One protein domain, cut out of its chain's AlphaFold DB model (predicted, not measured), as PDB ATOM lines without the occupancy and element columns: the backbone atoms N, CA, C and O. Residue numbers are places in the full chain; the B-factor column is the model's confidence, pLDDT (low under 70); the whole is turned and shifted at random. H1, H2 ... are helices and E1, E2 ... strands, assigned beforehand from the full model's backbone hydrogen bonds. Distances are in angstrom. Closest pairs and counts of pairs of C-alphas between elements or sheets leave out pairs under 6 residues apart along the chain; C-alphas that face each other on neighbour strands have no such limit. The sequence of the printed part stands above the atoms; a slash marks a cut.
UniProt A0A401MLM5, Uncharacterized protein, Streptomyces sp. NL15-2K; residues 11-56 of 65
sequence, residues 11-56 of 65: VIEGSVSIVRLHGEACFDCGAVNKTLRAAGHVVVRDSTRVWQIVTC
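What this domain is: This is residues 11 to 56 of the 65 residues of an uncharacterized protein of Streptomyces sp. NL15-2K (UniProt A0A401MLM5). With little regular structure, this is a two-stranded hairpin, E1 and E2, with the short helix H1 and the loop of residues 22 to 36 to one side of it. The 46 printed residues run H1, E1, E2, in a mixed class; under half are in named elements. The whole is compact, radius of gyration of the C-alphas 10.0 A, yet elongated, spanning 30 by 17 by 12 A.

How they stand to each other: Start at residues 11 to 12, which pair, parallel, with residues 43 to 44 of E1, residues 37 to 44. Next look at H1, residues 18 to 21, too short for an O i to N i+4 pair; its one O i to N i+3 pair is within hydrogen-bond range. Its closest C-alpha to E2, residues 50 to 55, is Leu 21, 5.7 A from that of Trp 51. E1 and E2 form an antiparallel hairpin at 142 degrees; find N 39 and O 53 within hydrogen-bond range, 2.9 A apart.

Where its parts are: Find C-alpha 18 at (4.856, 22.522, 27.221); H1 spans 5.1 A. E1 spans 20.2 A and bends by 55 degrees at residue 40. E2 spans 16.4 A, ending at (-5.399, 32.266, 30.679).

The domain as a whole: The C-alphas farthest apart, Asn 33 and Asp 46, are 30.5 A apart. The H1 to E1 link is long. The printed part has no cut, and no printed residue is under 70 in pLDDT.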
ATOM      1  N   VAL A  11       5.846  29.213  41.635       87.69
ATOM      2  CA  VAL A  11       6.551  27.929  41.509       87.69
ATOM      3  C   VAL A  11       5.538  26.805  41.340       87.69
ATOM      4  O   VAL A  11       4.556  26.737  42.079       87.69
ATOM      5  N   ILE A  12       5.766  25.931  40.363       86.94
ATOM      6  CA  ILE A  12       4.846  24.843  40.030       86.94
ATOM      7  C   ILE A  12       5.449  23.492  40.362       86.94
ATOM      8  O   ILE A  12       6.506  23.116  39.852       86.94
ATOM      9  N   GLU A  13       4.692  22.756  41.168       81.75
ATOM     10  CA  GLU A  13       4.941  21.373  41.537       81.75
ATOM     11  C   GLU A  13       4.262  20.429  40.549       81.75
ATOM     12  O   GLU A  13       3.052  20.207  40.618       81.75
ATOM     13  N   GLY A  14       5.037  19.870  39.616       75.00
ATOM     14  CA  GLY A  14       4.600  18.756  38.774       75.00
ATOM     15  C   GLY A  14       4.600  19.017  37.268       75.00
ATOM     16  O   GLY A  14       5.120  20.011  36.763       75.00
ATOM     17  N   SER A  15       4.028  18.058  36.537       76.25
ATOM     18  CA  SER A  15       4.083  17.990  35.077       76.25
ATOM     19  C   SER A  15       3.059  18.926  34.427       76.25
ATOM     20  O   SER A  15       1.895  18.570  34.245       76.25
ATOM     21  N   VAL A  16       3.493  20.123  34.039       83.06
ATOM     22  CA  VAL A  16       2.733  21.009  33.143       83.06
ATOM     23  C   VAL A  16       3.127  20.726  31.695       83.06
ATOM     24  O   VAL A  16       4.304  20.556  31.380       83.06
ATOM     25  N   SER A  17       2.144  20.685  30.791       88.62
ATOM     26  CA  SER A  17       2.424  20.506  29.367       88.62
ATOM     27  C   SER A  17       3.146  21.717  28.781       88.62
ATOM     28  O   SER A  17       2.848  22.867  29.106       88.62
ATOM     29  N   ILE A  18       4.058  21.464  27.844       86.38
ATOM     30  CA  ILE A  18       4.856  22.522  27.221       86.38
ATOM     31  C   ILE A  18       3.988  23.600  26.549       86.38
ATOM     32  O   ILE A  18       4.246  24.787  26.706       86.38
ATOM     33  N   VAL A  19       2.868  23.198  25.941       90.00
ATOM     34  CA  VAL A  19       1.891  24.095  25.293       90.00
ATOM     35  C   VAL A  19       1.322  25.138  26.272       90.00
ATOM     36  O   VAL A  19       1.091  26.289  25.907       90.00
ATOM     37  N   ARG A  20       1.126  24.777  27.548       92.00
ATOM     38  CA  ARG A  20       0.669  25.724  28.583       92.00
ATOM     39  C   ARG A  20       1.774  26.694  29.007       92.00
ATOM     40  O   ARG A  20       1.484  27.850  29.294       92.00
ATOM     41  N   LEU A  21       3.027  26.239  29.036       91.94
ATOM     42  CA  LEU A  21       4.184  27.055  29.428       91.94
ATOM     43  C   LEU A  21       4.594  28.066  28.352       91.94
ATOM     44  O   LEU A  21       5.088  29.140  28.679       91.94
ATOM     45  N   HIS A  22       4.372  27.747  27.078       89.75
ATOM     46  CA  HIS A  22       4.657  28.645  25.956       89.75
ATOM     47  C   HIS A  22       3.512  29.619  25.635       89.75
ATOM     48  O   HIS A  22       3.615  30.399  24.692       89.75
ATOM     49  N   GLY A  23       2.431  29.597  26.422       91.44
ATOM     50  CA  GLY A  23       1.286  30.483  26.231       91.44
ATOM     51  C   GLY A  23       0.398  30.122  25.033       91.44
ATOM     52  O   GLY A  23      -0.406  30.940  24.597       91.44
ATOM     53  N   GLU A  24       0.526  28.908  24.500       91.88
ATOM     54  CA  GLU A  24      -0.259  28.415  23.360       91.88
ATOM     55  C   GLU A  24      -1.610  27.828  23.803       91.88
ATOM     56  O   GLU A  24      -2.553  27.737  23.020       91.88
ATOM     57  N   ALA A  25      -1.727  27.462  25.083       94.75
ATOM     58  CA  ALA A  25      -2.960  27.015  25.717       94.75
ATOM     59  C   ALA A  25      -3.208  27.769  27.024       94.75
ATOM     60  O   ALA A  25      -2.272  28.161  27.722       94.75
ATOM     61  N   CYS A  26      -4.483  27.900  27.402       94.56
ATOM     62  CA  CYS A  26      -4.858  28.386  28.724       94.56
ATOM     63  C   CYS A  26      -4.141  27.571  29.802       94.56
ATOM     64  O   CYS A  26      -4.276  26.348  29.855       94.56
ATOM     65  N   PHE A  27      -3.451  28.263  30.699       93.12
ATOM     66  CA  PHE A  27      -2.665  27.642  31.748       93.12
ATOM     67  C   PHE A  27      -3.513  26.739  32.661       93.12
ATOM     68  O   PHE A  27      -3.149  25.586  32.904       93.12
ATOM     69  N   ASP A  28      -4.693  27.216  33.070       90.31
ATOM     70  CA  ASP A  28      -5.576  26.470  33.971       90.31
ATOM     71  C   ASP A  28      -6.290  25.293  33.285       90.31
ATOM     72  O   ASP A  28      -6.153  24.142  33.697       90.31
ATOM     73  N   CYS A  29      -7.055  25.561  32.217       91.94
ATOM     74  CA  CYS A  29      -7.930  24.550  31.608       91.94
ATOM     75  C   CYS A  29      -7.383  23.896  30.329       91.94
ATOM     76  O   CYS A  29      -7.984  22.952  29.829       91.94
ATOM     77  N   GLY A  30      -6.270  24.378  29.769       92.38
ATOM     78  CA  GLY A  30      -5.682  23.850  28.534       92.38
ATOM     79  C   GLY A  30      -6.409  24.222  27.236       92.38
ATOM     80  O   GLY A  30      -6.052  23.700  26.187       92.38
ATOM     81  N   ALA A  31      -7.415  25.101  27.273       94.38
ATOM     82  CA  ALA A  31      -8.125  25.526  26.065       94.38
ATOM     83  C   ALA A  31      -7.208  26.305  25.104       94.38
ATOM     84  O   ALA A  31      -6.541  27.250  25.521       94.38
ATOM     85  N   VAL A  32      -7.240  25.941  23.819       92.94
ATOM     86  CA  VAL A  32      -6.472  26.580  22.726       92.94
ATOM     87  C   VAL A  32      -7.347  27.417  21.784       92.94
ATOM     88  O   VAL A  32      -6.849  28.211  21.001       92.94
ATOM     89  N   ASN A  33      -8.670  27.258  21.859       91.56
ATOM     90  CA  ASN A  33      -9.647  27.898  20.969       91.56
ATOM     91  C   ASN A  33     -10.347  29.117  21.596       91.56
ATOM     92  O   ASN A  33     -11.365  29.581  21.086       91.56
ATOM     93  N   LYS A  34      -9.842  29.607  22.729       91.31
ATOM     94  CA  LYS A  34     -10.381  30.773  23.437       91.31
ATOM     95  C   LYS A  34      -9.428  31.947  23.310       91.31
ATOM     96  O   LYS A  34      -8.231  31.760  23.129       91.31
ATOM     97  N   THR A  35      -9.942  33.162  23.480       93.00
ATOM     98  CA  THR A  35      -9.080  34.334  23.640       93.00
ATOM     99  C   THR A  35      -8.248  34.175  24.909       93.00
ATOM    100  O   THR A  35      -8.794  34.097  26.011       93.00
ATOM    101  N   LEU A  36      -6.930  34.118  24.741       93.50
ATOM    102  CA  LEU A  36      -5.971  34.009  25.829       93.50
ATOM    103  C   LEU A  36      -5.406  35.393  26.153       93.50
ATOM    104  O   LEU A  36      -5.125  36.190  25.259       93.50
ATOM    105  N   ARG A  37      -5.265  35.691  27.442       93.88
ATOM    106  CA  ARG A  37      -4.683  36.939  27.948       93.88
ATOM    107  C   ARG A  37      -3.507  36.615  28.849       93.88
ATOM    108  O   ARG A  37      -3.542  35.610  29.555       93.88
ATOM    109  N   ALA A  38      -2.484  37.467  28.828       92.25
ATOM    110  CA  ALA A  38      -1.345  37.337  29.727       92.25
ATOM    111  C   ALA A  38      -1.825  37.297  31.185       92.25
ATOM    112  O   ALA A  38      -2.623  38.137  31.600       92.25
ATOM    113  N   ALA A  39      -1.352  36.300  31.929       90.38
ATOM    114  CA  ALA A  39      -1.823  36.007  33.280       90.38
ATOM    115  C   ALA A  39      -0.704  35.997  34.329       90.38
ATOM    116  O   ALA A  39      -0.989  35.941  35.521       90.38
ATOM    117  N   GLY A  40       0.556  36.077  33.903       90.44
ATOM    118  CA  GLY A  40       1.700  36.186  34.800       90.44
ATOM    119  C   GLY A  40       2.866  35.324  34.352       90.44
ATOM    120  O   GLY A  40       2.964  34.946  33.183       90.44
ATOM    121  N   HIS A  41       3.739  35.018  35.307       90.94
ATOM    122  CA  HIS A  41       4.931  34.215  35.085       90.94
ATOM    123  C   HIS A  41       5.002  33.060  36.074       90.94
ATOM    124  O   HIS A  41       4.629  33.206  37.240       90.94
ATOM    125  N   VAL A  42       5.520  31.928  35.611       90.50
ATOM    126  CA  VAL A  42       5.705  30.730  36.426       90.50
ATOM    127  C   VAL A  42       7.105  30.167  36.247       90.50
ATOM    128  O   VAL A  42       7.747  30.364  35.214       90.50
ATOM    129  N   VAL A  43       7.572  29.446  37.255       91.81
ATOM    130  CA  VAL A  43       8.796  28.646  37.213       91.81
ATOM    131  C   VAL A  43       8.408  27.219  37.569       91.81
ATOM    132  O   VAL A  43       7.684  26.984  38.533       91.81
ATOM    133  N   VAL A  44       8.855  26.253  36.777       88.88
ATOM    134  CA  VAL A  44       8.686  24.837  37.130       88.88
ATOM    135  C   VAL A  44       9.747  24.495  38.173       88.88
ATOM    136  O   VAL A  44      10.892  24.918  38.008       88.88
ATOM    137  N   ARG A  45       9.398  23.763  39.241       85.62
ATOM    138  CA  ARG A  45      10.396  23.320  40.230       85.62
ATOM    139  C   ARG A  45      11.561  22.619  39.520       85.62
ATOM    140  O   ARG A  45      11.363  21.923  38.528       85.62
ATOM    141  N   ASP A  46      12.776  22.884  39.996       85.38
ATOM    142  CA  ASP A  46      14.041  22.409  39.414       85.38
ATOM    143  C   ASP A  46      14.357  22.949  38.004       85.38
ATOM    144  O   ASP A  46      15.343  22.558  37.379       85.38
ATOM    145  N   SER A  47      13.570  23.909  37.511       85.31
ATOM    146  CA  SER A  47      13.882  24.703  36.328       85.31
ATOM    147  C   SER A  47      14.332  26.103  36.728       85.31
ATOM    148  O   SER A  47      13.762  26.739  37.608       85.31
ATOM    149  N   THR A  48      15.327  26.635  36.023       87.06
ATOM    150  CA  THR A  48      15.719  28.051  36.120       87.06
ATOM    151  C   THR A  48      14.962  28.931  35.127       87.06
ATOM    152  O   THR A  48      15.139  30.150  35.101       87.06
ATOM    153  N   ARG A  49      14.126  28.326  34.276       89.25
ATOM    154  CA  ARG A  49      13.406  29.035  33.224       89.25
ATOM    155  C   ARG A  49      12.109  29.625  33.763       89.25
ATOM    156  O   ARG A  49      11.263  28.913  34.301       89.25
ATOM    157  N   VAL A  50      11.948  30.924  33.532       90.62
ATOM    158  CA  VAL A  50      10.696  31.648  33.750       90.62
ATOM    159  C   VAL A  50       9.847  31.570  32.484       90.62
ATOM    160  O   VAL A  50      10.337  31.787  31.374       90.62
ATOM    161  N   TRP A  51       8.567  31.272  32.659       91.44
ATOM    162  CA  TRP A  51       7.591  31.095  31.592       91.44
ATOM    163  C   TRP A  51       6.486  32.129  31.727       91.44
ATOM    164  O   TRP A  51       5.874  32.219  32.788       91.44
ATOM    165  N   GLN A  52       6.206  32.894  30.672       92.06
ATOM    166  CA  GLN A  52       5.011  33.734  30.639       92.06
ATOM    167  C   GLN A  52       3.801  32.862  30.312       92.06
ATOM    168  O   GLN A  52       3.775  32.188  29.285       92.06
ATOM    169  N   ILE A  53       2.787  32.905  31.167       93.06
ATOM    170  CA  ILE A  53       1.567  32.124  30.998       93.06
ATOM    171  C   ILE A  53       0.403  33.001  30.560       93.06
ATOM    172  O   ILE A  53       0.360  34.215  30.795       93.06
ATOM    173  N   VAL A  54      -0.581  32.356  29.946       93.94
ATOM    174  CA  VAL A  54      -1.824  32.992  29.522       93.94
ATOM    175  C   VAL A  54      -3.023  32.223  30.058       93.94
ATOM    176  O   VAL A  54      -2.960  31.009  30.253       93.94
ATOM    177  N   THR A  55      -4.143  32.902  30.270       93.75
ATOM    178  CA  THR A  55      -5.399  32.266  30.679       93.75
ATOM    179  C   THR A  55      -6.564  32.765  29.836       93.75
ATOM    180  O   THR A  55      -6.536  33.860  29.273       93.75
ATOM    181  N   CYS A  56      -7.612  31.948  29.739       94.44
ATOM    182  CA  CYS A  56      -8.877  32.343  29.118       94.44
ATOM    183  C   CYS A  56      -9.872  32.958  30.118       94.44
ATOM    184  O   CYS A  56     -11.040  33.139  29.781       94.44
TER     185      CYS A  56